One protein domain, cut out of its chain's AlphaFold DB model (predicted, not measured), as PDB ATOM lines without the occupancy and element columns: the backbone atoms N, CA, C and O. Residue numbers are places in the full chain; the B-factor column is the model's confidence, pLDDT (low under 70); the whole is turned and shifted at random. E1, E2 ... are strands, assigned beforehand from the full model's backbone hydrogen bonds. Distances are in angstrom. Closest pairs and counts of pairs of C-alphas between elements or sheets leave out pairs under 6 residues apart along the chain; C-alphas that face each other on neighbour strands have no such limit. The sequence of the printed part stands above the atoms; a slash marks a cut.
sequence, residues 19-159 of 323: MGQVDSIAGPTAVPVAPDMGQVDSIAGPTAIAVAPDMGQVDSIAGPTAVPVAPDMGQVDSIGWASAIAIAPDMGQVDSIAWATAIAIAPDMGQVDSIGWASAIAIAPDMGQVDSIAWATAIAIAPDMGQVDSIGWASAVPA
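Overview. This is residues 19 to 159 of the 323 residues of an uncharacterized protein of Micromonospora globbae (UniProt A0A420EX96). The chain winds in stacked turns, a flattened solenoid whose wall is built of strands running parallel from one turn to the next. Three turns, E1 with E2, E3 with E4 and E5 with E6, hold two short strands each, and then E7, E8, E9 and E10 each fold back on themselves in one long bent strand, with E11 as the last turn. The printed part has 141 residues with eleven named strands, numbered E1 to E11 along the chain, and no named helix; the strands belong to one branched, twisted sheet in which each neighbour pair is parallel and E7 has three neighbours, E5 and E6 on one side and E8 on the other side. The class is all strand, with 96 residues in named strands. The whole is compact, with a radius of gyration of the C-alphas of 14.2 A, yet elongated along the stack, spanning 44 by 27 by 17 A.

Arrangement. E7, residues 73 to 87, has three neighbours. E5, residues 55 to 58, and E6, residues 66 to 69, lie on one side of it, beside residues 73 to 76 and 84 to 87; E8, residues 91 to 105, lies on the other side. N 56 and O 73 are 2.9 A apart, N 67 and O 84 2.9 A, and N 79 and O 96 2.8 A, each within hydrogen-bond range. Outward from E8 come E9, residues 109 to 123, with N 97 and O 114 at 2.9 A, then E10, residues 127 to 141, with N 115 and O 132 at 2.9 A, and the edge strand E11, residues 145 to 156, with N 133 and O 150 at 3.0 A. From E5 the sheet goes on to E3, residues 37 to 40, with N 40 and O 57 at 2.9 A, and to the edge strand E1, residues 19 to 22, with N 22 and O 39 at 3.0 A. From E6 it goes on to E4, residues 48 to 51, with N 49 and O 66 at 3.0 A, and to the edge strand E2, residues 30 to 33, with N 33 and O 50 at 2.8 A. E1 and E2 are apart.

Along the chain. E1 begins at C-alpha 19, (-59.967, 19.049, 62.807). E7 measures 11.6 A from first to last C-alpha and bends by 169 degrees at residue 84; E8, 11.7 A, E9, 11.9 A, and E10, 12.0 A, bend by 169 degrees at residues 102, 120 and 138. E11 measures 22.0 A, bends by 107 degrees at residue 153 and ends at C-alpha 156, (-32.636, 32.194, 31.516).

Size, cuts and confidence. The C-alphas of Met 19 and Ala 159, the two farthest apart, are 45.1 A apart. The printed part has no cut, and no link is long. The mean pLDDT of the printed part is 74.3; 41 residues are under 70, among them residues 25 to 38 and 43 to 54.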
ATOM      1  N   MET A  19     -61.307  19.286  62.258       64.81
ATOM      2  CA  MET A  19     -59.967  19.049  62.807       64.81
ATOM      3  C   MET A  19     -59.520  17.611  62.530       64.81
ATOM      4  O   MET A  19     -60.114  16.668  63.088       64.81
ATOM      5  N   GLY A  20     -58.452  17.439  61.745       67.62
ATOM      6  CA  GLY A  20     -57.913  16.122  61.387       67.62
ATOM      7  C   GLY A  20     -56.390  16.046  61.268       67.62
ATOM      8  O   GLY A  20     -55.748  16.982  60.809       67.62
ATOM      9  N   GLN A  21     -55.823  14.900  61.642       70.62
ATOM     10  CA  GLN A  21     -54.421  14.544  61.386       70.62
ATOM     11  C   GLN A  21     -54.368  13.301  60.494       70.62
ATOM     12  O   GLN A  21     -55.181  12.385  60.668       70.62
ATOM     13  N   VAL A  22     -53.444  13.278  59.530       70.50
ATOM     14  CA  VAL A  22     -53.225  12.134  58.636       70.50
ATOM     15  C   VAL A  22     -51.738  11.801  58.553       70.50
ATOM     16  O   VAL A  22     -51.002  12.401  57.773       70.50
ATOM     17  N   ASP A  23     -51.316  10.798  59.317       72.25
ATOM     18  CA  ASP A  23     -49.909  10.420  59.466       72.25
ATOM     19  C   ASP A  23     -49.303   9.875  58.148       72.25
ATOM     20  O   ASP A  23     -48.101   9.991  57.905       72.25
ATOM     21  N   SER A  24     -50.094   9.234  57.272       70.19
ATOM     22  CA  SER A  24     -49.582   8.681  56.001       70.19
ATOM     23  C   SER A  24     -50.636   8.403  54.922       70.19
ATOM     24  O   SER A  24     -51.622   7.697  55.144       70.19
ATOM     25  N   ILE A  25     -50.366   8.853  53.692       65.75
ATOM     26  CA  ILE A  25     -51.167   8.565  52.490       65.75
ATOM     27  C   ILE A  25     -50.279   7.956  51.393       65.75
ATOM     28  O   ILE A  25     -49.331   8.593  50.940       65.75
ATOM     29  N   ALA A  26     -50.601   6.746  50.916       64.31
ATOM     30  CA  ALA A  26     -49.773   5.996  49.963       64.31
ATOM     31  C   ALA A  26     -50.538   5.479  48.724       64.31
ATOM     32  O   ALA A  26     -51.468   4.670  48.816       64.31
ATOM     33  N   GLY A  27     -50.105   5.910  47.535       58.41
ATOM     34  CA  GLY A  27     -50.547   5.389  46.232       58.41
ATOM     35  C   GLY A  27     -51.969   5.688  45.696       58.41
ATOM     36  O   GLY A  27     -52.362   4.972  44.772       58.41
ATOM     37  N   PRO A  28     -52.770   6.661  46.181       61.28
ATOM     38  CA  PRO A  28     -54.069   6.972  45.571       61.28
ATOM     39  C   PRO A  28     -53.946   7.784  44.270       61.28
ATOM     40  O   PRO A  28     -53.000   8.542  44.081       61.28
ATOM     41  N   THR A  29     -54.914   7.696  43.353       58.25
ATOM     42  CA  THR A  29     -54.843   8.472  42.095       58.25
ATOM     43  C   THR A  29     -55.053   9.972  42.339       58.25
ATOM     44  O   THR A  29     -54.351  10.787  41.741       58.25
ATOM     45  N   ALA A  30     -55.960  10.346  43.246       59.38
ATOM     46  CA  ALA A  30     -56.197  11.737  43.642       59.38
ATOM     47  C   ALA A  30     -56.455  11.887  45.153       59.38
ATOM     48  O   ALA A  30     -57.155  11.065  45.747       59.38
ATOM     49  N   VAL A  31     -55.944  12.962  45.762       63.47
ATOM     50  CA  VAL A  31     -56.170  13.281  47.186       63.47
ATOM     51  C   VAL A  31     -56.569  14.750  47.373       63.47
ATOM     52  O   VAL A  31     -55.689  15.594  47.528       63.47
ATOM     53  N   PRO A  32     -57.868  15.091  47.338       64.56
ATOM     54  CA  PRO A  32     -58.380  16.323  47.937       64.56
ATOM     55  C   PRO A  32     -58.367  16.273  49.480       64.56
ATOM     56  O   PRO A  32     -59.087  15.485  50.098       64.56
ATOM     57  N   VAL A  33     -57.578  17.150  50.100       64.50
ATOM     58  CA  VAL A  33     -57.503  17.379  51.552       64.50
ATOM     59  C   VAL A  33     -57.911  18.825  51.833       64.50
ATOM     60  O   VAL A  33     -57.209  19.743  51.423       64.50
ATOM     61  N   ALA A  34     -59.042  19.022  52.508       66.69
ATOM     62  CA  ALA A  34     -59.579  20.333  52.886       66.69
ATOM     63  C   ALA A  34     -60.268  20.303  54.276       66.69
ATOM     64  O   ALA A  34     -61.489  20.430  54.356       66.69
ATOM     65  N   PRO A  35     -59.529  20.027  55.369       62.75
ATOM     66  CA  PRO A  35     -59.983  20.284  56.740       62.75
ATOM     67  C   PRO A  35     -59.857  21.771  57.118       62.75
ATOM     68  O   PRO A  35     -58.869  22.388  56.741       62.75
ATOM     69  N   ASP A  36     -60.746  22.325  57.949       65.50
ATOM     70  CA  ASP A  36     -60.578  23.696  58.482       65.50
ATOM     71  C   ASP A  36     -59.242  23.833  59.250       65.50
ATOM     72  O   ASP A  36     -58.526  24.826  59.138       65.50
ATOM     73  N   MET A  37     -58.869  22.801  60.015       66.62
ATOM     74  CA  MET A  37     -57.537  22.642  60.607       66.62
ATOM     75  C   MET A  37     -57.000  21.230  60.373       66.62
ATOM     76  O   MET A  37     -57.601  20.250  60.831       66.62
ATOM     77  N   GLY A  38     -55.830  21.090  59.745       69.62
ATOM     78  CA  GLY A  38     -55.214  19.768  59.637       69.62
ATOM     79  C   GLY A  38     -53.721  19.698  59.352       69.62
ATOM     80  O   GLY A  38     -53.112  20.615  58.813       69.62
ATOM     81  N   GLN A  39     -53.137  18.561  59.723       72.62
ATOM     82  CA  GLN A  39     -51.731  18.228  59.487       72.62
ATOM     83  C   GLN A  39     -51.640  16.931  58.677       72.62
ATOM     84  O   GLN A  39     -52.445  16.014  58.880       72.62
ATOM     85  N   VAL A  40     -50.678  16.869  57.756       73.06
ATOM     86  CA  VAL A  40     -50.397  15.678  56.947       73.06
ATOM     87  C   VAL A  40     -48.896  15.394  56.934       73.06
ATOM     88  O   VAL A  40     -48.156  15.970  56.139       73.06
ATOM     89  N   ASP A  41     -48.458  14.461  57.776       76.25
ATOM     90  CA  ASP A  41     -47.039  14.153  57.979       76.25
ATOM     91  C   ASP A  41     -46.373  13.572  56.715       76.25
ATOM     92  O   ASP A  41     -45.178  13.759  56.479       76.25
ATOM     93  N   SER A  42     -47.099  12.806  55.887       73.88
ATOM     94  CA  SER A  42     -46.506  12.163  54.702       73.88
ATOM     95  C   SER A  42     -47.495  11.777  53.601       73.88
ATOM     96  O   SER A  42     -48.442  11.018  53.812       73.88
ATOM     97  N   ILE A  43     -47.201  12.200  52.366       69.31
ATOM     98  CA  ILE A  43     -47.923  11.798  51.151       69.31
ATOM     99  C   ILE A  43     -46.949  11.203  50.123       69.31
ATOM    100  O   ILE A  43     -46.058  11.892  49.627       69.31
ATOM    101  N   ALA A  44     -47.142   9.932  49.751       68.31
ATOM    102  CA  ALA A  44     -46.228   9.171  48.897       68.31
ATOM    103  C   ALA A  44     -46.901   8.552  47.655       68.31
ATOM    104  O   ALA A  44     -47.829   7.743  47.741       68.31
ATOM    105  N   GLY A  45     -46.388   8.899  46.472       63.16
ATOM    106  CA  GLY A  45     -46.734   8.300  45.179       63.16
ATOM    107  C   GLY A  45     -48.143   8.514  44.587       63.16
ATOM    108  O   GLY A  45     -48.513   7.689  43.746       63.16
ATOM    109  N   PRO A  46     -48.960   9.526  44.952       63.84
ATOM    110  CA  PRO A  46     -50.249   9.731  44.295       63.84
ATOM    111  C   PRO A  46     -50.106  10.376  42.912       63.84
ATOM    112  O   PRO A  46     -49.115  11.040  42.627       63.84
ATOM    113  N   THR A  47     -51.100  10.252  42.029       58.84
ATOM    114  CA  THR A  47     -51.012  10.936  40.721       58.84
ATOM    115  C   THR A  47     -51.220  12.448  40.868       58.84
ATOM    116  O   THR A  47     -50.435  13.224  40.324       58.84
ATOM    117  N   ALA A  48     -52.203  12.876  41.665       59.56
ATOM    118  CA  ALA A  48     -52.418  14.278  42.022       59.56
ATOM    119  C   ALA A  48     -52.783  14.458  43.508       59.56
ATOM    120  O   ALA A  48     -53.497  13.636  44.083       59.56
ATOM    121  N   ILE A  49     -52.336  15.560  44.110       62.72
ATOM    122  CA  ILE A  49     -52.680  15.976  45.480       62.72
ATOM    123  C   ILE A  49     -53.250  17.387  45.403       62.72
ATOM    124  O   ILE A  49     -52.600  18.244  44.821       62.72
ATOM    125  N   ALA A  50     -54.424  17.627  45.981       65.81
ATOM    126  CA  ALA A  50     -54.984  18.962  46.155       65.81
ATOM    127  C   ALA A  50     -55.137  19.236  47.654       65.81
ATOM    128  O   ALA A  50     -55.974  18.609  48.298       65.81
ATOM    129  N   VAL A  51     -54.322  20.133  48.208       66.56
ATOM    130  CA  VAL A  51     -54.361  20.493  49.637       66.56
ATOM    131  C   VAL A  51     -54.877  21.922  49.770       66.56
ATOM    132  O   VAL A  51     -54.210  22.849  49.324       66.56
ATOM    133  N   ALA A  52     -56.063  22.095  50.348       68.88
ATOM    134  CA  ALA A  52     -56.690  23.395  50.599       68.88
ATOM    135  C   ALA A  52     -57.439  23.427  51.955       68.88
ATOM    136  O   ALA A  52     -58.665  23.523  51.967       68.88
ATOM    137  N   PRO A  53     -56.742  23.247  53.094       65.38
ATOM    138  CA  PRO A  53     -57.271  23.553  54.422       65.38
ATOM    139  C   PRO A  53     -57.261  25.061  54.719       65.38
ATOM    140  O   PRO A  53     -56.339  25.742  54.289       65.38
ATOM    141  N   ASP A  54     -58.184  25.577  55.533       68.00
ATOM    142  CA  ASP A  54     -58.110  26.978  55.998       68.00
ATOM    143  C   ASP A  54     -56.819  27.206  56.820       68.00
ATOM    144  O   ASP A  54     -56.131  28.216  56.680       68.00
ATOM    145  N   MET A  55     -56.437  26.228  57.647       70.19
ATOM    146  CA  MET A  55     -55.136  26.154  58.317       70.19
ATOM    147  C   MET A  55     -54.531  24.756  58.183       70.19
ATOM    148  O   MET A  55     -55.100  23.781  58.681       70.19
ATOM    149  N   GLY A  56     -53.333  24.625  57.606       71.06
ATOM    150  CA  GLY A  56     -52.669  23.323  57.620       71.06
ATOM    151  C   GLY A  56     -51.176  23.257  57.340       71.06
ATOM    152  O   GLY A  56     -50.566  24.167  56.789       71.06
ATOM    153  N   GLN A  57     -50.587  22.134  57.742       75.12
ATOM    154  CA  GLN A  57     -49.165  21.829  57.575       75.12
ATOM    155  C   GLN A  57     -49.000  20.512  56.814       75.12
ATOM    156  O   GLN A  57     -49.785  19.577  57.008       75.12
ATOM    157  N   VAL A  58     -47.992  20.442  55.944       76.19
ATOM    158  CA  VAL A  58     -47.629  19.222  55.213       76.19
ATOM    159  C   VAL A  58     -46.121  18.992  55.293       76.19
ATOM    160  O   VAL A  58     -45.358  19.562  54.513       76.19
ATOM    161  N   ASP A  59     -45.696  18.117  56.202       79.56
ATOM    162  CA  ASP A  59     -44.279  17.870  56.484       79.56
ATOM    163  C   ASP A  59     -43.542  17.242  55.285       79.56
ATOM    164  O   ASP A  59     -42.355  17.492  55.059       79.56
ATOM    165  N   SER A  60     -44.201  16.374  54.501       78.38
ATOM    166  CA  SER A  60     -43.532  15.669  53.397       78.38
ATOM    167  C   SER A  60     -44.438  15.211  52.250       78.38
ATOM    168  O   SER A  60     -45.367  14.421  52.415       78.38
ATOM    169  N   ILE A  61     -44.071  15.614  51.032       76.50
ATOM    170  CA  ILE A  61     -44.691  15.194  49.769       76.50
ATOM    171  C   ILE A  61     -43.643  14.527  48.862       76.50
ATOM    172  O   ILE A  61     -42.660  15.152  48.460       76.50
ATOM    173  N   ALA A  62     -43.862  13.271  48.464       75.56
ATOM    174  CA  ALA A  62     -42.906  12.493  47.671       75.56
ATOM    175  C   ALA A  62     -43.542  11.767  46.471       75.56
ATOM    176  O   ALA A  62     -44.419  10.918  46.615       75.56
ATOM    177  N   GLY A  63     -43.045  12.043  45.263       67.69
ATOM    178  CA  GLY A  63     -43.396  11.330  44.032       67.69
ATOM    179  C   GLY A  63     -44.682  11.696  43.263       67.69
ATOM    180  O   GLY A  63     -45.020  10.908  42.377       67.69
ATOM    181  N   PRO A  64     -45.424  12.797  43.518       69.81
ATOM    182  CA  PRO A  64     -46.638  13.092  42.758       69.81
ATOM    183  C   PRO A  64     -46.407  13.627  41.339       69.81
ATOM    184  O   PRO A  64     -45.401  14.269  41.031       69.81
ATOM    185  N   THR A  65     -47.394  13.439  40.456       67.06
ATOM    186  CA  THR A  65     -47.362  14.092  39.131       67.06
ATOM    187  C   THR A  65     -47.773  15.564  39.236       67.06
ATOM    188  O   THR A  65     -47.123  16.413  38.631       67.06
ATOM    189  N   ALA A  66     -48.793  15.889  40.036       66.00
ATOM    190  CA  ALA A  66     -49.240  17.266  40.263       66.00
ATOM    191  C   ALA A  66     -49.533  17.556  41.746       66.00
ATOM    192  O   ALA A  66     -50.145  16.732  42.428       66.00
ATOM    193  N   VAL A  67     -49.126  18.742  42.211       70.94
ATOM    194  CA  VAL A  67     -49.306  19.220  43.594       70.94
ATOM    195  C   VAL A  67     -49.849  20.656  43.613       70.94
ATOM    196  O   VAL A  67     -49.062  21.592  43.748       70.94
ATOM    197  N   PRO A  68     -51.162  20.871  43.409       71.50
ATOM    198  CA  PRO A  68     -51.852  22.076  43.865       71.50
ATOM    199  C   PRO A  68     -51.978  22.136  45.400       71.50
ATOM    200  O   PRO A  68     -52.585  21.265  46.022       71.50
ATOM    201  N   VAL A  69     -51.438  23.193  46.003       69.69
ATOM    202  CA  VAL A  69     -51.555  23.529  47.432       69.69
ATOM    203  C   VAL A  69     -52.035  24.976  47.536       69.69
ATOM    204  O   VAL A  69     -51.349  25.886  47.077       69.69
ATOM    205  N   ALA A  70     -53.219  25.189  48.101       73.94
ATOM    206  CA  ALA A  70     -53.833  26.504  48.285       73.94
ATOM    207  C   ALA A  70     -54.652  26.566  49.596       73.94
ATOM    208  O   ALA A  70     -55.880  26.614  49.538       73.94
ATOM    209  N   PRO A  71     -54.002  26.462  50.771       67.56
ATOM    210  CA  PRO A  71     -54.618  26.790  52.054       67.56
ATOM    211  C   PRO A  71     -54.691  28.304  52.293       67.56
ATOM    212  O   PRO A  71     -53.795  29.013  51.851       67.56
ATOM    213  N   ASP A  72     -55.653  28.809  53.068       73.38
ATOM    214  CA  ASP A  72     -55.634  30.227  53.486       73.38
ATOM    215  C   ASP A  72     -54.379  30.513  54.344       73.38
ATOM    216  O   ASP A  72     -53.683  31.514  54.171       73.38
ATOM    217  N   MET A  73     -54.027  29.582  55.236       75.19
ATOM    218  CA  MET A  73     -52.766  29.563  55.979       75.19
ATOM    219  C   MET A  73     -52.104  28.188  55.900       75.19
ATOM    220  O   MET A  73     -52.665  27.203  56.380       75.19
ATOM    221  N   GLY A  74     -50.868  28.095  55.399       73.88
ATOM    222  CA  GLY A  74     -50.162  26.817  55.497       73.88
ATOM    223  C   GLY A  74     -48.659  26.778  55.274       73.88
ATOM    224  O   GLY A  74     -48.043  27.687  54.726       73.88
ATOM    225  N   GLN A  75     -48.066  25.676  55.725       79.94
ATOM    226  CA  GLN A  75     -46.631  25.398  55.635       79.94
ATOM    227  C   GLN A  75     -46.395  24.065  54.920       79.94
ATOM    228  O   GLN A  75     -47.168  23.117  55.089       79.94
ATOM    229  N   VAL A  76     -45.339  24.002  54.107       80.81
ATOM    230  CA  VAL A  76     -44.897  22.780  53.425       80.81
ATOM    231  C   VAL A  76     -43.393  22.603  53.623       80.81
ATOM    232  O   VAL A  76     -42.592  23.196  52.899       80.81
ATOM    233  N   ASP A  77     -43.009  21.763  54.579       83.19
ATOM    234  CA  ASP A  77     -41.608  21.592  54.978       83.19
ATOM    235  C   ASP A  77     -40.781  20.931  53.859       83.19
ATOM    236  O   ASP A  77     -39.646  21.334  53.574       83.19
ATOM    237  N   SER A  78     -41.326  19.913  53.175       82.25
ATOM    238  CA  SER A  78     -40.591  19.252  52.090       82.25
ATOM    239  C   SER A  78     -41.422  18.687  50.940       82.25
ATOM    240  O   SER A  78     -42.331  17.875  51.114       82.25
ATOM    241  N   ILE A  79     -41.010  19.024  49.714       81.25
ATOM    242  CA  ILE A  79     -41.437  18.370  48.475       81.25
ATOM    243  C   ILE A  79     -40.222  17.712  47.810       81.25
ATOM    244  O   ILE A  79     -39.324  18.382  47.300       81.25
ATOM    245  N   GLY A  80     -40.199  16.379  47.784       79.44
ATOM    246  CA  GLY A  80     -39.080  15.580  47.279       79.44
ATOM    247  C   GLY A  80     -38.958  15.592  45.750       79.44
ATOM    248  O   GLY A  80     -38.121  16.287  45.181       79.44
ATOM    249  N   TRP A  81     -39.772  14.784  45.069       79.50
ATOM    250  CA  TRP A  81     -39.840  14.754  43.603       79.50
ATOM    251  C   TRP A  81     -41.276  14.954  43.137       79.50
ATOM    252  O   TRP A  81     -42.152  14.207  43.569       79.50
ATOM    253  N   ALA A  82     -41.503  15.912  42.240       78.19
ATOM    254  CA  ALA A  82     -42.789  16.112  41.581       78.19
ATOM    255  C   ALA A  82     -42.620  16.471  40.095       78.19
ATOM    256  O   ALA A  82     -41.589  17.004  39.681       78.19
ATOM    257  N   SER A  83     -43.635  16.224  39.260       80.19
ATOM    258  CA  SER A  83     -43.601  16.748  37.880       80.19
ATOM    259  C   SER A  83     -44.017  18.223  37.841       80.19
ATOM    260  O   SER A  83     -43.253  19.051  37.343       80.19
ATOM    261  N   ALA A  84     -45.162  18.574  38.430       78.56
ATOM    262  CA  ALA A  84     -45.632  19.952  38.559       78.56
ATOM    263  C   ALA A  84     -46.039  20.289  40.003       78.56
ATOM    264  O   ALA A  84     -46.758  19.523  40.646       78.56
ATOM    265  N   ILE A  85     -45.612  21.456  40.480       81.44
ATOM    266  CA  ILE A  85     -45.954  22.032  41.786       81.44
ATOM    267  C   ILE A  85     -46.639  23.381  41.543       81.44
ATOM    268  O   ILE A  85     -46.135  24.184  40.756       81.44
ATOM    269  N   ALA A  86     -47.766  23.623  42.207       82.50
ATOM    270  CA  ALA A  86     -48.500  24.883  42.188       82.50
ATOM    271  C   ALA A  86     -48.899  25.247  43.625       82.50
ATOM    272  O   ALA A  86     -49.715  24.554  44.221       82.50
ATOM    273  N   ILE A  87     -48.310  26.301  44.186       77.69
ATOM    274  CA  ILE A  87     -48.510  26.717  45.580       77.69
ATOM    275  C   ILE A  87     -49.051  28.150  45.582       77.69
ATOM    276  O   ILE A  87     -48.366  29.061  45.124       77.69
ATOM    277  N   ALA A  88     -50.278  28.345  46.056       82.25
ATOM    278  CA  ALA A  88     -50.937  29.651  46.120       82.25
ATOM    279  C   ALA A  88     -51.823  29.793  47.378       82.25
ATOM    280  O   ALA A  88     -53.045  29.826  47.249       82.25
ATOM    281  N   PRO A  89     -51.232  29.791  48.589       74.62
ATOM    282  CA  PRO A  89     -51.924  30.164  49.820       74.62
ATOM    283  C   PRO A  89     -52.011  31.683  50.018       74.62
ATOM    284  O   PRO A  89     -51.097  32.392  49.605       74.62
ATOM    285  N   ASP A  90     -53.012  32.187  50.740       78.00
ATOM    286  CA  ASP A  90     -53.042  33.608  51.138       78.00
ATOM    287  C   ASP A  90     -51.840  33.934  52.053       78.00
ATOM    288  O   ASP A  90     -51.155  34.946  51.885       78.00
ATOM    289  N   MET A  91     -51.519  33.038  52.991       78.31
ATOM    290  CA  MET A  91     -50.297  33.072  53.799       78.31
ATOM    291  C   MET A  91     -49.602  31.709  53.819       78.31
ATOM    292  O   MET A  91     -50.171  30.729  54.299       78.31
ATOM    293  N   GLY A  92     -48.338  31.621  53.393       78.62
ATOM    294  CA  GLY A  92     -47.618  30.356  53.549       78.62
ATOM    295  C   GLY A  92     -46.105  30.334  53.384       78.62
ATOM    296  O   GLY A  92     -45.479  31.265  52.882       78.62
ATOM    297  N   GLN A  93     -45.509  29.230  53.833       82.38
ATOM    298  CA  GLN A  93     -44.065  28.985  53.794       82.38
ATOM    299  C   GLN A  93     -43.759  27.639  53.130       82.38
ATOM    300  O   GLN A  93     -44.530  26.685  53.255       82.38
ATOM    301  N   VAL A  94     -42.641  27.579  52.407       83.12
ATOM    302  CA  VAL A  94     -42.151  26.368  51.740       83.12
ATOM    303  C   VAL A  94     -40.654  26.221  52.004       83.12
ATOM    304  O   VAL A  94     -39.837  26.838  51.318       83.12
ATOM    305  N   ASP A  95     -40.283  25.394  52.977       85.25
ATOM    306  CA  ASP A  95     -38.890  25.281  53.416       85.25
ATOM    307  C   ASP A  95     -38.022  24.606  52.339       85.25
ATOM    308  O   ASP A  95     -36.914  25.056  52.028       85.25
ATOM    309  N   SER A  96     -38.507  23.520  51.722       84.62
ATOM    310  CA  SER A  96     -37.712  22.788  50.731       84.62
ATOM    311  C   SER A  96     -38.498  22.177  49.568       84.62
ATOM    312  O   SER A  96     -39.422  21.386  49.732       84.62
ATOM    313  N   ILE A  97     -38.043  22.462  48.346       84.44
ATOM    314  CA  ILE A  97     -38.401  21.716  47.133       84.44
ATOM    315  C   ILE A  97     -37.119  21.120  46.559       84.44
ATOM    316  O   ILE A  97     -36.273  21.846  46.039       84.44
ATOM    317  N   ALA A  98     -36.957  19.797  46.609       83.44
ATOM    318  CA  ALA A  98     -35.752  19.157  46.095       83.44
ATOM    319  C   ALA A  98     -35.733  19.136  44.556       83.44
ATOM    320  O   ALA A  98     -34.890  19.813  43.967       83.44
ATOM    321  N   TRP A  99     -36.627  18.394  43.889       83.62
ATOM    322  CA  TRP A  99     -36.657  18.244  42.424       83.62
ATOM    323  C   TRP A  99     -38.069  18.416  41.835       83.62
ATOM    324  O   TRP A  99     -38.988  17.668  42.167       83.62
ATOM    325  N   ALA A 100     -38.216  19.312  40.856       82.75
ATOM    326  CA  ALA A 100     -39.456  19.492  40.095       82.75
ATOM    327  C   ALA A 100     -39.212  19.662  38.586       82.75
ATOM    328  O   ALA A 100     -38.138  20.088  38.168       82.75
ATOM    329  N   THR A 101     -40.204  19.393  37.728       84.19
ATOM    330  CA  THR A 101     -40.114  19.853  36.323       84.19
ATOM    331  C   THR A 101     -40.599  21.297  36.214       84.19
ATOM    332  O   THR A 101     -39.870  22.150  35.708       84.19
ATOM    333  N   ALA A 102     -41.787  21.590  36.743       81.56
ATOM    334  CA  ALA A 102     -42.348  22.936  36.805       81.56
ATOM    335  C   ALA A 102     -42.757  23.304  38.237       81.56
ATOM    336  O   ALA A 102     -43.374  22.497  38.933       81.56
ATOM    337  N   ILE A 103     -42.438  24.531  38.644       84.19
ATOM    338  CA  ILE A 103     -42.835  25.140  39.916       84.19
ATOM    339  C   ILE A 103     -43.563  26.450  39.609       84.19
ATOM    340  O   ILE A 103     -43.020  27.294  38.895       84.19
ATOM    341  N   ALA A 104     -44.760  26.621  40.163       84.62
ATOM    342  CA  ALA A 104     -45.485  27.883  40.227       84.62
ATOM    343  C   ALA A 104     -45.780  28.209  41.700       84.62
ATOM    344  O   ALA A 104     -46.369  27.383  42.393       84.62
ATOM    345  N   ILE A 105     -45.355  29.376  42.183       79.12
ATOM    346  CA  ILE A 105     -45.579  29.834  43.564       79.12
ATOM    347  C   ILE A 105     -46.132  31.260  43.506       79.12
ATOM    348  O   ILE A 105     -45.449  32.158  43.017       79.12
ATOM    349  N   ALA A 106     -47.361  31.470  43.963       82.81
ATOM    350  CA  ALA A 106     -48.024  32.775  43.958       82.81
ATOM    351  C   ALA A 106     -48.938  32.964  45.188       82.81
ATOM    352  O   ALA A 106     -50.155  32.984  45.030       82.81
ATOM    353  N   PRO A 107     -48.373  33.020  46.410       76.25
ATOM    354  CA  PRO A 107     -49.105  33.416  47.608       76.25
ATOM    355  C   PRO A 107     -49.236  34.936  47.749       76.25
ATOM    356  O   PRO A 107     -48.313  35.660  47.375       76.25
ATOM    357  N   ASP A 108     -50.296  35.428  48.389       78.25
ATOM    358  CA  ASP A 108     -50.407  36.858  48.730       78.25
ATOM    359  C   ASP A 108     -49.286  37.271  49.708       78.25
ATOM    360  O   ASP A 108     -48.655  38.321  49.562       78.25
ATOM    361  N   MET A 109     -48.973  36.408  50.679       78.56
ATOM    362  CA  MET A 109     -47.824  36.525  51.578       78.56
ATOM    363  C   MET A 109     -47.085  35.190  51.711       78.56
ATOM    364  O   MET A 109     -47.649  34.214  52.203       78.56
ATOM    365  N   GLY A 110     -45.793  35.125  51.371       78.56
ATOM    366  CA  GLY A 110     -45.049  33.890  51.632       78.56
ATOM    367  C   GLY A 110     -43.531  33.894  51.513       78.56
ATOM    368  O   GLY A 110     -42.908  34.831  51.017       78.56
ATOM    369  N   GLN A 111     -42.927  32.809  51.994       81.44
ATOM    370  CA  GLN A 111     -41.477  32.581  51.970       81.44
ATOM    371  C   GLN A 111     -41.143  31.218  51.357       81.44
ATOM    372  O   GLN A 111     -41.904  30.260  51.501       81.44
ATOM    373  N   VAL A 112     -40.012  31.144  50.655       82.19
ATOM    374  CA  VAL A 112     -39.485  29.911  50.059       82.19
ATOM    375  C   VAL A 112     -37.993  29.803  50.364       82.19
ATOM    376  O   VAL A 112     -37.179  30.480  49.729       82.19
ATOM    377  N   ASP A 113     -37.612  28.945  51.305       84.75
ATOM    378  CA  ASP A 113     -36.229  28.907  51.791       84.75
ATOM    379  C   ASP A 113     -35.295  28.247  50.761       84.75
ATOM    380  O   ASP A 113     -34.217  28.770  50.447       84.75
ATOM    381  N   SER A 114     -35.695  27.108  50.174       83.94
ATOM    382  CA  SER A 114     -34.848  26.424  49.190       83.94
ATOM    383  C   SER A 114     -35.564  25.690  48.056       83.94
ATOM    384  O   SER A 114     -36.412  24.824  48.261       83.94
ATOM    385  N   ILE A 115     -35.107  25.957  46.829       84.19
ATOM    386  CA  ILE A 115     -35.401  25.165  45.630       84.19
ATOM    387  C   ILE A 115     -34.100  24.545  45.098       84.19
ATOM    388  O   ILE A 115     -33.183  25.250  44.674       84.19
ATOM    389  N   GLY A 116     -34.031  23.214  45.065       84.00
ATOM    390  CA  GLY A 116     -32.880  22.444  44.595       84.00
ATOM    391  C   GLY A 116     -32.717  22.467  43.072       84.00
ATOM    392  O   GLY A 116     -31.837  23.147  42.544       84.00
ATOM    393  N   TRP A 117     -33.539  21.699  42.353       86.56
ATOM    394  CA  TRP A 117     -33.519  21.628  40.890       86.56
ATOM    395  C   TRP A 117     -34.915  21.777  40.287       86.56
ATOM    396  O   TRP A 117     -35.842  21.053  40.655       86.56
ATOM    397  N   ALA A 118     -35.037  22.652  39.289       83.50
ATOM    398  CA  ALA A 118     -36.238  22.776  38.471       83.50
ATOM    399  C   ALA A 118     -35.920  22.931  36.974       83.50
ATOM    400  O   ALA A 118     -34.905  23.513  36.591       83.50
ATOM    401  N   SER A 119     -36.815  22.491  36.083       82.38
ATOM    402  CA  SER A 119     -36.714  22.917  34.674       82.38
ATOM    403  C   SER A 119     -37.249  24.340  34.503       82.38
ATOM    404  O   SER A 119     -36.554  25.188  33.944       82.38
ATOM    405  N   ALA A 120     -38.437  24.627  35.036       80.12
ATOM    406  CA  ALA A 120     -39.046  25.953  35.019       80.12
ATOM    407  C   ALA A 120     -39.546  26.359  36.412       80.12
ATOM    408  O   ALA A 120     -40.173  25.560  37.106       80.12
ATOM    409  N   ILE A 121     -39.296  27.614  36.784       82.31
ATOM    410  CA  ILE A 121     -39.777  28.245  38.017       82.31
ATOM    411  C   ILE A 121     -40.527  29.528  37.647       82.31
ATOM    412  O   ILE A 121     -39.999  30.350  36.899       82.31
ATOM    413  N   ALA A 122     -41.725  29.707  38.194       83.56
ATOM    414  CA  ALA A 122     -42.476  30.955  38.200       83.56
ATOM    415  C   ALA A 122     -42.833  31.301  39.653       83.56
ATOM    416  O   ALA A 122     -43.488  30.507  40.324       83.56
ATOM    417  N   ILE A 123     -42.388  32.455  40.145       76.25
ATOM    418  CA  ILE A 123     -42.666  32.939  41.505       76.25
ATOM    419  C   ILE A 123     -43.265  34.340  41.392       76.25
ATOM    420  O   ILE A 123     -42.615  35.222  40.842       76.25
ATOM    421  N   ALA A 124     -44.486  34.559  41.865       81.38
ATOM    422  CA  ALA A 124     -45.165  35.855  41.798       81.38
ATOM    423  C   ALA A 124     -46.063  36.097  43.029       81.38
ATOM    424  O   ALA A 124     -47.283  36.072  42.889       81.38
ATOM    425  N   PRO A 125     -45.482  36.258  44.234       72.94
ATOM    426  CA  PRO A 125     -46.227  36.639  45.425       72.94
ATOM    427  C   PRO A 125     -46.429  38.155  45.525       72.94
ATOM    428  O   PRO A 125     -45.515  38.916  45.199       72.94
ATOM    429  N   ASP A 126     -47.555  38.608  46.072       73.44
ATOM    430  CA  ASP A 126     -47.762  40.040  46.340       73.44
ATOM    431  C   ASP A 126     -46.727  40.552  47.361       73.44
ATOM    432  O   ASP A 126     -46.085  41.588  47.161       73.44
ATOM    433  N   MET A 127     -46.476  39.772  48.418       73.56
ATOM    434  CA  MET A 127     -45.384  39.964  49.372       73.56
ATOM    435  C   MET A 127     -44.611  38.664  49.603       73.56
ATOM    436  O   MET A 127     -45.186  37.658  50.012       73.56
ATOM    437  N   GLY A 128     -43.286  38.662  49.431       74.31
ATOM    438  CA  GLY A 128     -42.538  37.446  49.761       74.31
ATOM    439  C   GLY A 128     -41.025  37.449  49.607       74.31
ATOM    440  O   GLY A 128     -40.415  38.398  49.116       74.31
ATOM    441  N   GLN A 129     -40.408  36.355  50.050       76.31
ATOM    442  CA  GLN A 129     -38.959  36.144  49.980       76.31
ATOM    443  C   GLN A 129     -38.618  34.765  49.414       76.31
ATOM    444  O   GLN A 129     -39.354  33.803  49.620       76.31
ATOM    445  N   VAL A 130     -37.494  34.682  48.701       78.25
ATOM    446  CA  VAL A 130     -36.905  33.412  48.254       78.25
ATOM    447  C   VAL A 130     -35.423  33.408  48.608       78.25
ATOM    448  O   VAL A 130     -34.637  34.138  47.998       78.25
ATOM    449  N   ASP A 131     -35.020  32.585  49.568       79.62
ATOM    450  CA  ASP A 131     -33.648  32.627  50.085       79.62
ATOM    451  C   ASP A 131     -32.668  31.968  49.103       79.62
ATOM    452  O   ASP A 131     -31.599  32.517  48.796       79.62
ATOM    453  N   SER A 132     -33.028  30.800  48.556       77.75
ATOM    454  CA  SER A 132     -32.139  30.053  47.662       77.75
ATOM    455  C   SER A 132     -32.824  29.292  46.523       77.75
ATOM    456  O   SER A 132     -33.728  28.482  46.713       77.75
ATOM    457  N   ILE A 133     -32.307  29.484  45.306       79.88
ATOM    458  CA  ILE A 133     -32.567  28.617  44.148       79.88
ATOM    459  C   ILE A 133     -31.227  28.067  43.663       79.88
ATOM    460  O   ILE A 133     -30.417  28.804  43.103       79.88
ATOM    461  N   ALA A 134     -30.962  26.774  43.846       77.12
ATOM    462  CA  ALA A 134     -29.671  26.204  43.478       77.12
ATOM    463  C   ALA A 134     -29.519  26.057  41.950       77.12
ATOM    464  O   ALA A 134     -28.552  26.578  41.389       77.12
ATOM    465  N   TRP A 135     -30.445  25.370  41.268       76.44
ATOM    466  CA  TRP A 135     -30.384  25.113  39.821       76.44
ATOM    467  C   TRP A 135     -31.755  25.240  39.145       76.44
ATOM    468  O   TRP A 135     -32.704  24.548  39.506       76.44
ATOM    469  N   ALA A 136     -31.835  26.032  38.075       79.56
ATOM    470  CA  ALA A 136     -32.999  26.064  37.194       79.56
ATOM    471  C   ALA A 136     -32.614  26.203  35.714       79.56
ATOM    472  O   ALA A 136     -31.574  26.771  35.383       79.56
ATOM    473  N   THR A 137     -33.459  25.746  34.784       78.25
ATOM    474  CA  THR A 137     -33.249  26.084  33.359       78.25
ATOM    475  C   THR A 137     -33.837  27.458  33.041       78.25
ATOM    476  O   THR A 137     -33.128  28.327  32.534       78.25
ATOM    477  N   ALA A 138     -35.096  27.696  33.405       74.69
ATOM    478  CA  ALA A 138     -35.745  29.000  33.306       74.69
ATOM    479  C   ALA A 138     -36.340  29.416  34.655       74.69
ATOM    480  O   ALA A 138     -36.950  28.599  35.344       74.69
ATOM    481  N   ILE A 139     -36.186  30.691  35.001       77.88
ATOM    482  CA  ILE A 139     -36.798  31.301  36.182       77.88
ATOM    483  C   ILE A 139     -37.524  32.574  35.741       77.88
ATOM    484  O   ILE A 139     -36.941  33.368  35.009       77.88
ATOM    485  N   ALA A 140     -38.752  32.786  36.206       80.12
ATOM    486  CA  ALA A 140     -39.437  34.074  36.236       80.12
ATOM    487  C   ALA A 140     -39.824  34.383  37.691       80.12
ATOM    488  O   ALA A 140     -40.347  33.511  38.383       80.12
ATOM    489  N   ILE A 141     -39.527  35.592  38.160       73.31
ATOM    490  CA  ILE A 141     -39.778  36.040  39.536       73.31
ATOM    491  C   ILE A 141     -40.414  37.421  39.423       73.31
ATOM    492  O   ILE A 141     -39.758  38.317  38.925       73.31
ATOM    493  N   ALA A 142     -41.662  37.612  39.821       76.44
ATOM    494  CA  ALA A 142     -42.338  38.903  39.730       76.44
ATOM    495  C   ALA A 142     -43.141  39.198  41.007       76.44
ATOM    496  O   ALA A 142     -44.368  39.225  40.948       76.44
ATOM    497  N   PRO A 143     -42.475  39.360  42.168       68.69
ATOM    498  CA  PRO A 143     -43.133  39.799  43.382       68.69
ATOM    499  C   PRO A 143     -43.420  41.301  43.327       68.69
ATOM    500  O   PRO A 143     -42.544  42.079  42.932       68.69
ATOM    501  N   ASP A 144     -44.593  41.723  43.796       68.88
ATOM    502  CA  ASP A 144     -44.919  43.152  43.914       68.88
ATOM    503  C   ASP A 144     -44.088  43.810  45.035       68.88
ATOM    504  O   ASP A 144     -43.564  44.919  44.877       68.88
ATOM    505  N   MET A 145     -43.886  43.101  46.152       64.38
ATOM    506  CA  MET A 145     -43.024  43.506  47.265       64.38
ATOM    507  C   MET A 145     -42.225  42.316  47.818       64.38
ATOM    508  O   MET A 145     -42.597  41.690  48.810       64.38
ATOM    509  N   GLY A 146     -41.071  42.021  47.214       68.88
ATOM    510  CA  GLY A 146     -40.249  40.893  47.649       68.88
ATOM    511  C   GLY A 146     -38.767  40.970  47.300       68.88
ATOM    512  O   GLY A 146     -38.309  41.904  46.640       68.88
ATOM    513  N   GLN A 147     -38.002  39.985  47.775       71.19
ATOM    514  CA  GLN A 147     -36.571  39.834  47.476       71.19
ATOM    515  C   GLN A 147     -36.209  38.374  47.203       71.19
ATOM    516  O   GLN A 147     -36.863  37.455  47.690       71.19
ATOM    517  N   VAL A 148     -35.148  38.182  46.419       74.62
ATOM    518  CA  VAL A 148     -34.518  36.877  46.204       74.62
ATOM    519  C   VAL A 148     -33.037  37.012  46.502       74.62
ATOM    520  O   VAL A 148     -32.337  37.765  45.817       74.62
ATOM    521  N   ASP A 149     -32.578  36.292  47.519       76.31
ATOM    522  CA  ASP A 149     -31.235  36.468  48.067       76.31
ATOM    523  C   ASP A 149     -30.192  35.784  47.177       76.31
ATOM    524  O   ASP A 149     -29.210  36.415  46.762       76.31
ATOM    525  N   SER A 150     -30.416  34.514  46.811       74.62
ATOM    526  CA  SER A 150     -29.443  33.734  46.040       74.62
ATOM    527  C   SER A 150     -30.036  32.871  44.918       74.62
ATOM    528  O   SER A 150     -31.018  32.147  45.079       74.62
ATOM    529  N   ILE A 151     -29.376  32.914  43.755       77.81
ATOM    530  CA  ILE A 151     -29.610  32.007  42.623       77.81
ATOM    531  C   ILE A 151     -28.251  31.441  42.197       77.81
ATOM    532  O   ILE A 151     -27.358  32.196  41.813       77.81
ATOM    533  N   GLY A 152     -28.085  30.119  42.266       77.25
ATOM    534  CA  GLY A 152     -26.835  29.426  41.946       77.25
ATOM    535  C   GLY A 152     -26.573  29.343  40.441       77.25
ATOM    536  O   GLY A 152     -25.586  29.886  39.941       77.25
ATOM    537  N   TRP A 153     -27.458  28.669  39.702       73.44
ATOM    538  CA  TRP A 153     -27.375  28.561  38.246       73.44
ATOM    539  C   TRP A 153     -28.746  28.661  37.574       73.44
ATOM    540  O   TRP A 153     -29.669  27.921  37.908       73.44
ATOM    541  N   ALA A 154     -28.844  29.539  36.574       75.00
ATOM    542  CA  ALA A 154     -30.006  29.686  35.702       75.00
ATOM    543  C   ALA A 154     -29.560  29.867  34.243       75.00
ATOM    544  O   ALA A 154     -28.638  30.641  33.977       75.00
ATOM    545  N   SER A 155     -30.215  29.199  33.282       69.19
ATOM    546  CA  SER A 155     -29.954  29.455  31.847       69.19
ATOM    547  C   SER A 155     -30.691  30.686  31.315       69.19
ATOM    548  O   SER A 155     -30.202  31.336  30.390       69.19
ATOM    549  N   ALA A 156     -31.852  31.021  31.883       70.88
ATOM    550  CA  ALA A 156     -32.636  32.194  31.516       70.88
ATOM    551  C   ALA A 156     -33.341  32.811  32.736       70.88
ATOM    552  O   ALA A 156     -34.019  32.107  33.483       70.88
ATOM    553  N   VAL A 157     -33.210  34.134  32.879       71.12
ATOM    554  CA  VAL A 157     -33.948  34.977  33.833       71.12
ATOM    555  C   VAL A 157     -34.395  36.248  33.085       71.12
ATOM    556  O   VAL A 157     -33.559  36.860  32.407       71.12
ATOM    557  N   PRO A 158     -35.680  36.650  33.126       64.25
ATOM    558  CA  PRO A 158     -36.167  37.869  32.492       64.25
ATOM    559  C   PRO A 158     -35.621  39.119  33.193       64.25
ATOM    560  O   PRO A 158     -35.445  39.176  34.405       64.25
ATOM    561  N   ALA A 159     -35.341  40.163  32.414       47.25
ATOM    562  CA  ALA A 159     -34.605  41.340  32.883       47.25
ATOM    563  C   ALA A 159     -35.466  42.421  33.578       47.25
ATOM    564  O   ALA A 159     -35.022  43.565  33.676       47.25
TER     565      ALA A 159